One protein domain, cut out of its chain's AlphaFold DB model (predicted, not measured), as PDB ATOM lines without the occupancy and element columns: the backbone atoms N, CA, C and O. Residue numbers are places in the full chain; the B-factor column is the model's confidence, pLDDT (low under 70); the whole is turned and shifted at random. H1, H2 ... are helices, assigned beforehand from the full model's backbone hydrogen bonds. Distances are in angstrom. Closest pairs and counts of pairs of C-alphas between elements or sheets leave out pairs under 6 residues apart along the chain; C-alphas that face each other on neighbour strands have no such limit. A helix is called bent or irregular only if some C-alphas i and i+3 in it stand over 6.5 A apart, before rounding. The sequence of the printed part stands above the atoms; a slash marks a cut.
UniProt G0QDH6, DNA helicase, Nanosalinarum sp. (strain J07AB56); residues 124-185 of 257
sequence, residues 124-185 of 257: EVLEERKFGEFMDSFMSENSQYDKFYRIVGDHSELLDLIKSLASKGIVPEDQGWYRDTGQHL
ATOM      1  N   GLU A 124     -89.376  50.346  96.489       64.44
ATOM      2  CA  GLU A 124     -89.187  51.218  95.318       64.44
ATOM      3  C   GLU A 124     -89.350  52.706  95.652       64.44
ATOM      4  O   GLU A 124     -88.451  53.472  95.345       64.44
ATOM      5  N   VAL A 125     -90.406  53.138  96.354       71.38
ATOM      6  CA  VAL A 125     -90.543  54.570  96.710       71.38
ATOM      7  C   VAL A 125     -89.534  54.978  97.788       71.38
ATOM      8  O   VAL A 125     -89.031  56.100  97.767       71.38
ATOM      9  N   LEU A 126     -89.148  54.082  98.711       76.00
ATOM     10  CA  LEU A 126     -88.005  54.336  99.599       76.00
ATOM     11  C   LEU A 126     -86.706  54.483  98.815       76.00
ATOM     12  O   LEU A 126     -85.878  55.310  99.192       76.00
ATOM     13  N   GLU A 127     -86.505  53.677  97.778       80.44
ATOM     14  CA  GLU A 127     -85.336  53.740  96.910       80.44
ATOM     15  C   GLU A 127     -85.330  55.028  96.086       80.44
ATOM     16  O   GLU A 127     -84.337  55.745  96.130       80.44
ATOM     17  N   GLU A 128     -86.438  55.385  95.436       82.06
ATOM     18  CA  GLU A 128     -86.613  56.650  94.713       82.06
ATOM     19  C   GLU A 128     -86.383  57.852  95.626       82.06
ATOM     20  O   GLU A 128     -85.619  58.753  95.285       82.06
ATOM     21  N   ARG A 129     -86.973  57.851  96.829       81.25
ATOM     22  CA  ARG A 129     -86.780  58.926  97.808       81.25
ATOM     23  C   ARG A 129     -85.319  59.032  98.238       81.25
ATOM     24  O   ARG A 129     -84.773  60.129  98.262       81.25
ATOM     25  N   LYS A 130     -84.677  57.909  98.576       84.06
ATOM     26  CA  LYS A 130     -83.257  57.888  98.974       84.06
ATOM     27  C   LYS A 130     -82.337  58.302  97.831       84.06
ATOM     28  O   LYS A 130     -81.341  58.975  98.073       84.06
ATOM     29  N   PHE A 131     -82.654  57.899  96.606       87.69
ATOM     30  CA  PHE A 131     -81.905  58.288  95.422       87.69
ATOM     31  C   PHE A 131     -82.063  59.782  95.142       87.69
ATOM     32  O   PHE A 131     -81.067  60.450  94.891       87.69
ATOM     33  N   GLY A 132     -83.274  60.328  95.278       85.38
ATOM     34  CA  GLY A 132     -83.521  61.767  95.215       85.38
ATOM     35  C   GLY A 132     -82.700  62.538  96.251       85.38
ATOM     36  O   GLY A 132     -81.981  63.462  95.892       85.38
ATOM     37  N   GLU A 133     -82.711  62.101  97.516       86.06
ATOM     38  CA  GLU A 133     -81.899  62.706  98.587       86.06
ATOM     39  C   GLU A 133     -80.394  62.662  98.281       86.06
ATOM     40  O   GLU A 133     -79.676  63.641  98.501       86.06
ATOM     41  N   PHE A 134     -79.909  61.536  97.751       89.25
ATOM     42  CA  PHE A 134     -78.530  61.407  97.293       89.25
ATOM     43  C   PHE A 134     -78.222  62.384  96.154       89.25
ATOM     44  O   PHE A 134     -77.209  63.077  96.216       89.25
ATOM     45  N   MET A 135     -79.087  62.458  95.140       86.88
ATOM     46  CA  MET A 135     -78.898  63.329  93.983       86.88
ATOM     47  C   MET A 135     -78.894  64.801  94.386       86.88
ATOM     48  O   MET A 135     -77.998  65.525  93.967       86.88
ATOM     49  N   ASP A 136     -79.808  65.231  95.256       84.31
ATOM     50  CA  ASP A 136     -79.836  66.601  95.779       84.31
ATOM     51  C   ASP A 136     -78.519  66.963  96.484       84.31
ATOM     52  O   ASP A 136     -77.927  68.016  96.217       84.31
ATOM     53  N   SER A 137     -78.010  66.066  97.336       87.56
ATOM     54  CA  SER A 137     -76.717  66.248  98.008       87.56
ATOM     55  C   SER A 137     -75.565  66.283  97.000       87.56
ATOM     56  O   SER A 137     -74.738  67.195  97.033       87.56
ATOM     57  N   PHE A 138     -75.534  65.333  96.065       86.25
ATOM     58  CA  PHE A 138     -74.488  65.204  95.057       86.25
ATOM     59  C   PHE A 138     -74.425  66.430  94.141       86.25
ATOM     60  O   PHE A 138     -73.336  66.950  93.899       86.25
ATOM     61  N   MET A 139     -75.576  66.936  93.688       84.06
ATOM     62  CA  MET A 139     -75.675  68.155  92.882       84.06
ATOM     63  C   MET A 139     -75.140  69.374  93.638       84.06
ATOM     64  O   MET A 139     -74.407  70.178  93.066       84.06
ATOM     65  N   SER A 140     -75.450  69.493  94.935       84.81
ATOM     66  CA  SER A 140     -74.970  70.610  95.760       84.81
ATOM     67  C   SER A 140     -73.444  70.623  95.934       84.81
ATOM     68  O   SER A 140     -72.839  71.692  96.029       84.81
ATOM     69  N   GLU A 141     -72.817  69.445  95.930       88.88
ATOM     70  CA  GLU A 141     -71.374  69.266  96.109       88.88
ATOM     71  C   GLU A 141     -70.594  69.260  94.783       88.88
ATOM     72  O   GLU A 141     -69.383  69.476  94.789       88.88
ATOM     73  N   ASN A 142     -71.268  69.055  93.643       87.12
ATOM     74  CA  ASN A 142     -70.637  68.850  92.334       87.12
ATOM     75  C   ASN A 142     -71.194  69.778  91.243       87.12
ATOM     76  O   ASN A 142     -71.612  69.334  90.170       87.12
ATOM     77  N   SER A 143     -71.129  71.090  91.480       84.25
ATOM     78  CA  SER A 143     -71.617  72.112  90.538       84.25
ATOM     79  C   SER A 143     -70.945  72.083  89.157       84.25
ATOM     80  O   SER A 143     -71.474  72.638  88.191       84.25
ATOM     81  N   GLN A 144     -69.809  71.387  88.998       85.19
ATOM     82  CA  GLN A 144     -69.200  71.175  87.680       85.19
ATOM     83  C   GLN A 144     -70.113  70.430  86.686       85.19
ATOM     84  O   GLN A 144     -69.893  70.527  85.478       85.19
ATOM     85  N   TYR A 145     -71.137  69.715  87.165       81.50
ATOM     86  CA  TYR A 145     -72.074  68.957  86.331       81.50
ATOM     87  C   TYR A 145     -73.438  69.643  86.139       81.50
ATOM     88  O   TYR A 145     -74.325  69.053  85.525       81.50
ATOM     89  N   ASP A 146     -73.598  70.907  86.553       76.19
ATOM     90  CA  ASP A 146     -74.854  71.675  86.445       76.19
ATOM     91  C   ASP A 146     -75.511  71.613  85.060       76.19
ATOM     92  O   ASP A 146     -76.736  71.556  84.938       76.19
ATOM     93  N   LYS A 147     -74.705  71.613  83.990       71.69
ATOM     94  CA  LYS A 147     -75.218  71.525  82.614       71.69
ATOM     95  C   LYS A 147     -75.925  70.194  82.331       71.69
ATOM     96  O   LYS A 147     -76.886  70.194  81.567       71.69
ATOM     97  N   PHE A 148     -75.483  69.093  82.939       70.56
ATOM     98  CA  PHE A 148     -76.110  67.775  82.801       70.56
ATOM     99  C   PHE A 148     -77.392  67.677  83.629       70.56
ATOM    100  O   PHE A 148     -78.407  67.210  83.118       70.56
ATOM    101  N   TYR A 149     -77.387  68.189  84.863       70.88
ATOM    102  CA  TYR A 149     -78.568  68.153  85.734       70.88
ATOM    103  C   TYR A 149     -79.752  68.940  85.167       70.88
ATOM    104  O   TYR A 149     -80.894  68.547  85.352       70.88
ATOM    105  N   ARG A 150     -79.502  70.002  84.389       67.75
ATOM    106  CA  ARG A 150     -80.569  70.746  83.688       67.75
ATOM    107  C   ARG A 150     -81.339  69.913  82.658       67.75
ATOM    108  O   ARG A 150     -82.442  70.301  82.283       67.75
ATOM    109  N   ILE A 151     -80.748  68.823  82.168       67.00
ATOM    110  CA  ILE A 151     -81.352  67.935  81.166       67.00
ATOM    111  C   ILE A 151     -82.210  66.862  81.849       67.00
ATOM    112  O   ILE A 151     -83.224  66.444  81.294       67.00
ATOM    113  N   VAL A 152     -81.823  66.442  83.055       66.56
ATOM    114  CA  VAL A 152     -82.528  65.427  83.843       66.56
ATOM    115  C   VAL A 152     -83.698  66.099  84.561       66.56
ATOM    116  O   VAL A 152     -83.527  66.768  85.575       66.56
ATOM    117  N   GLY A 153     -84.896  65.985  83.986       62.72
ATOM    118  CA  GLY A 153     -86.105  66.610  84.534       62.72
ATOM    119  C   GLY A 153     -86.687  65.882  85.749       62.72
ATOM    120  O   GLY A 153     -87.392  66.511  86.539       62.72
ATOM    121  N   ASP A 154     -86.392  64.589  85.889       72.44
ATOM    122  CA  ASP A 154     -86.896  63.711  86.941       72.44
ATOM    123  C   ASP A 154     -85.787  62.748  87.406       72.44
ATOM    124  O   ASP A 154     -85.117  62.106  86.594       72.44
ATOM    125  N   HIS A 155     -85.572  62.658  88.721       77.44
ATOM    126  CA  HIS A 155     -84.564  61.773  89.312       77.44
ATOM    127  C   HIS A 155     -84.940  60.291  89.188       77.44
ATOM    128  O   HIS A 155     -84.042  59.447  89.153       77.44
ATOM    129  N   SER A 156     -86.235  59.972  89.100       74.75
ATOM    130  CA  SER A 156     -86.711  58.596  88.912       74.75
ATOM    131  C   SER A 156     -86.278  58.035  87.553       74.75
ATOM    132  O   SER A 156     -85.731  56.938  87.493       74.75
ATOM    133  N   GLU A 157     -86.364  58.836  86.483       77.50
ATOM    134  CA  GLU A 157     -85.908  58.445  85.140       77.50
ATOM    135  C   GLU A 157     -84.410  58.090  85.118       77.50
ATOM    136  O   GLU A 157     -83.993  57.139  84.450       77.50
ATOM    137  N   LEU A 158     -83.584  58.828  85.868       82.81
ATOM    138  CA  LEU A 158     -82.155  58.532  85.987       82.81
ATOM    139  C   LEU A 158     -81.904  57.244  86.782       82.81
ATOM    140  O   LEU A 158     -81.043  56.450  86.401       82.81
ATOM    141  N   LEU A 159     -82.646  57.029  87.871       85.19
ATOM    142  CA  LEU A 159     -82.561  55.804  88.661       85.19
ATOM    143  C   LEU A 159     -82.922  54.577  87.816       85.19
ATOM    144  O   LEU A 159     -82.196  53.583  87.838       85.19
ATOM    145  N   ASP A 160     -83.995  54.661  87.035       81.25
ATOM    146  CA  ASP A 160     -84.440  53.581  86.156       81.25
ATOM    147  C   ASP A 160     -83.428  53.287  85.049       81.25
ATOM    148  O   ASP A 160     -83.138  52.120  84.764       81.25
ATOM    149  N   LEU A 161     -82.811  54.324  84.476       82.25
ATOM    150  CA  LEU A 161     -81.718  54.154  83.522       82.25
ATOM    151  C   LEU A 161     -80.531  53.420  84.161       82.25
ATOM    152  O   LEU A 161     -80.023  52.462  83.582       82.25
ATOM    153  N   ILE A 162     -80.103  53.832  85.358       83.88
ATOM    154  CA  ILE A 162     -79.000  53.180  86.082       83.88
ATOM    155  C   ILE A 162     -79.343  51.718  86.374       83.88
ATOM    156  O   ILE A 162     -78.512  50.836  86.143       83.88
ATOM    157  N   LYS A 163     -80.570  51.441  86.829       82.12
ATOM    158  CA  LYS A 163     -81.060  50.078  87.057       82.12
ATOM    159  C   LYS A 163     -81.020  49.258  85.773       82.12
ATOM    160  O   LYS A 163     -80.524  48.138  85.811       82.12
ATOM    161  N   SER A 164     -81.476  49.807  84.648       80.38
ATOM    162  CA  SER A 164     -81.457  49.138  83.341       80.38
ATOM    163  C   SER A 164     -80.033  48.847  82.851       80.38
ATOM    164  O   SER A 164     -79.745  47.750  82.377       80.38
ATOM    165  N   LEU A 165     -79.101  49.786  83.017       82.75
ATOM    166  CA  LEU A 165     -77.693  49.573  82.673       82.75
ATOM    167  C   LEU A 165     -77.063  48.482  83.543       82.75
ATOM    168  O   LEU A 165     -76.457  47.546  83.018       82.75
ATOM    169  N   ALA A 166     -77.268  48.557  84.859       81.06
ATOM    170  CA  ALA A 166     -76.764  47.565  85.800       81.06
ATOM    171  C   ALA A 166     -77.355  46.177  85.529       81.06
ATOM    172  O   ALA A 166     -76.636  45.177  85.582       81.06
ATOM    173  N   SER A 167     -78.643  46.119  85.178       78.12
ATOM    174  CA  SER A 167     -79.318  44.896  84.755       78.12
ATOM    175  C   SER A 167     -78.599  44.317  83.530       78.12
ATOM    176  O   SER A 167     -78.115  43.188  83.583       78.12
ATOM    177  N   LYS A 168     -78.334  45.125  82.499       78.25
ATOM    178  CA  LYS A 168     -77.562  44.747  81.297       78.25
ATOM    179  C   LYS A 168     -76.064  44.481  81.559       78.25
ATOM    180  O   LYS A 168     -75.327  44.179  80.622       78.25
ATOM    181  N   GLY A 169     -75.606  44.526  82.812       79.75
ATOM    182  CA  GLY A 169     -74.221  44.263  83.208       79.75
ATOM    183  C   GLY A 169     -73.268  45.428  82.942       79.75
ATOM    184  O   GLY A 169     -72.055  45.253  83.050       79.75
ATOM    185  N   ILE A 170     -73.807  46.602  82.610       83.38
ATOM    186  CA  ILE A 170     -73.071  47.845  82.405       83.38
ATOM    187  C   ILE A 170     -73.010  48.563  83.751       83.38
ATOM    188  O   ILE A 170     -73.964  49.217  84.168       83.38
ATOM    189  N   VAL A 171     -71.891  48.401  84.455       82.94
ATOM    190  CA  VAL A 171     -71.747  48.871  85.839       82.94
ATOM    191  C   VAL A 171     -70.567  49.841  85.937       82.94
ATOM    192  O   VAL A 171     -69.451  49.461  85.567       82.94
ATOM    193  N   PRO A 172     -70.781  51.083  86.410       80.44
ATOM    194  CA  PRO A 172     -69.688  52.019  86.647       80.44
ATOM    195  C   PRO A 172     -68.856  51.594  87.866       80.44
ATOM    196  O   PRO A 172     -69.394  51.090  88.850       80.44
ATOM    197  N   GLU A 173     -67.546  51.829  87.811       82.44
ATOM    198  CA  GLU A 173     -66.609  51.671  88.930       82.44
ATOM    199  C   GLU A 173     -66.003  53.034  89.309       82.44
ATOM    200  O   GLU A 173     -66.077  53.992  88.540       82.44
ATOM    201  N   ASP A 174     -65.336  53.117  90.468       77.62
ATOM    202  CA  ASP A 174     -64.652  54.341  90.928       77.62
ATOM    203  C   ASP A 174     -63.693  54.915  89.875       77.62
ATOM    204  O   ASP A 174     -63.479  56.125  89.801       77.62
ATOM    205  N   GLN A 175     -63.081  54.036  89.077       80.12
ATOM    206  CA  GLN A 175     -62.197  54.378  87.969       80.12
ATOM    207  C   GLN A 175     -62.562  53.534  86.740       80.12
ATOM    208  O   GLN A 175     -61.923  52.524  86.454       80.12
ATOM    209  N   GLY A 176     -63.579  53.967  85.994       80.94
ATOM    210  CA  GLY A 176     -63.952  53.372  84.708       80.94
ATOM    211  C   GLY A 176     -65.208  52.509  84.783       80.94
ATOM    212  O   GLY A 176     -66.167  52.856  85.465       80.94
ATOM    213  N   TRP A 177     -65.224  51.411  84.028       85.88
ATOM    214  CA  TRP A 177     -66.393  50.545  83.871       85.88
ATOM    215  C   TRP A 177     -66.014  49.087  84.078       85.88
ATOM    216  O   TRP A 177     -64.972  48.637  83.586       85.88
ATOM    217  N   TYR A 178     -66.887  48.336  84.749       84.75
ATOM    218  CA  TYR A 178     -66.689  46.911  84.980       84.75
ATOM    219  C   TYR A 178     -66.443  46.187  83.652       84.75
ATOM    220  O   TYR A 178     -67.272  46.219  82.749       84.75
ATOM    221  N   ARG A 179     -65.286  45.531  83.513       84.62
ATOM    222  CA  ARG A 179     -64.890  44.800  82.289       84.62
ATOM    223  C   ARG A 179     -65.014  45.610  80.988       84.62
ATOM    224  O   ARG A 179     -65.312  45.026  79.950       84.62
ATOM    225  N   ASP A 180     -64.775  46.920  81.040       80.44
ATOM    226  CA  ASP A 180     -64.859  47.806  79.869       80.44
ATOM    227  C   ASP A 180     -66.272  47.880  79.252       80.44
ATOM    228  O   ASP A 180     -66.452  48.174  78.074       80.44
ATOM    229  N   THR A 181     -67.321  47.644  80.052       81.44
ATOM    230  CA  THR A 181     -68.717  47.755  79.585       81.44
ATOM    231  C   THR A 181     -69.112  49.177  79.185       81.44
ATOM    232  O   THR A 181     -70.176  49.369  78.604       81.44
ATOM    233  N   GLY A 182     -68.270  50.173  79.477       76.31
ATOM    234  CA  GLY A 182     -68.474  51.569  79.095       76.31
ATOM    235  C   GLY A 182     -68.606  51.768  77.587       76.31
ATOM    236  O   GLY A 182     -69.375  52.623  77.171       76.31
ATOM    237  N   GLN A 183     -67.971  50.918  76.772       79.31
ATOM    238  CA  GLN A 183     -68.109  50.945  75.307       79.31
ATOM    239  C   GLN A 183     -69.561  50.783  74.819       79.31
ATOM    240  O   GLN A 183     -69.884  51.148  73.697       79.31
ATOM    241  N   HIS A 184     -70.450  50.210  75.640       75.88
ATOM    242  CA  HIS A 184     -71.868  50.043  75.302       75.88
ATOM    243  C   HIS A 184     -72.695  51.315  75.531       75.88
ATOM    244  O   HIS A 184     -73.859  51.360  75.144       75.88
ATOM    245  N   LEU A 185     -72.110  52.327  76.174       74.06
ATOM    246  CA  LEU A 185     -72.722  53.641  76.372       74.06
ATOM    247  C   LEU A 185     -72.405  54.604  75.233       74.06
ATOM    248  O   LEU A 185     -73.105  55.604  75.075       74.06
TER     249      LEU A 185
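Overview. This is residues 124 to 185 of the 257 residues of the protein "DNA helicase" of Nanosalinarum sp. (strain J07AB56) (UniProt G0QDH6). The longest helix, H1, is a post from which H3 runs off about perpendicular, like the stem of a T, with the first residues of H3 meeting the post along residues 128 to 135; the short H4 sits beyond the far end of H3, clear of the other helices. At the last residues of H1 the chain turns through the short H2 and folds back to the start of H3, and residues 140 to 148, of which 143 to 148 belong to H2, stick out; the whole is an open arrangement with few contacts between helices, H1 touching H2 and H3 and H4 touching no helix. The printed part has 62 residues with four named helices, in the order H1, H2, H3, H4, and no named strand; the class is all helix. It is only just loose, close to compact, with a radius of gyration of the C-alphas of 12.7 A and spans of 30 by 29 by 19 A.

Along the chain. H1 is residues 124 to 141, 25.4 A from first to last C-alpha, beginning at C-alpha 124 at (-89.187, 51.218, 95.318). H3 is residues 155 to 167, 18.3 A long, from C-alpha 155 at (-84.564, 61.773, 89.312). H2 is residues 143 to 149. H4 is residues 178 to 184, ending at C-alpha 184 at (-71.868, 50.043, 75.302). H2 and H4 are irregular: C-alphas 144 and 147 are 7.9 A apart, and C-alphas 179 and 182 are 8.3 A apart.

Arrangement. H1 touches H3, with residues 128 to 135 of H1 and 155 to 159 of H3; the closest C-alphas are those of Gly 132 and His 155, 6.0 A apart. Their lines are about perpendicular, at 74 degrees. H1 and H2 only just touch, only at the corner by their link, with 3 pairs of C-alphas within 8 A; the closest are those of Met 139 and Asp 146, 7.4 A apart. They run opposite ways at a steep tilt of 46 degrees. H4 is apart from H1, H2 and H3, and H2 is apart from H3. Between H3 and H4, residues 172 to 173 make a short antiparallel pairing with residues 176 to 177. Every O i to N i+4 pair is within hydrogen-bond range in H1 and H3; in H2 it is 1 of 3, with 3 of 4 O i to N i+3 pairs, and in H4 0 of 3, with 3 of 4.

Size, cuts and confidence. The two C-alphas farthest apart, those of Leu 126 and Gln 183, are 31.6 A apart. The printed part has no cut. The links H1 to H2 and H2 to H3 are tight, and H3 to H4 is short. The mean pLDDT of the printed part is 79.9; residue 124 and residues 150 to 153 are under 70.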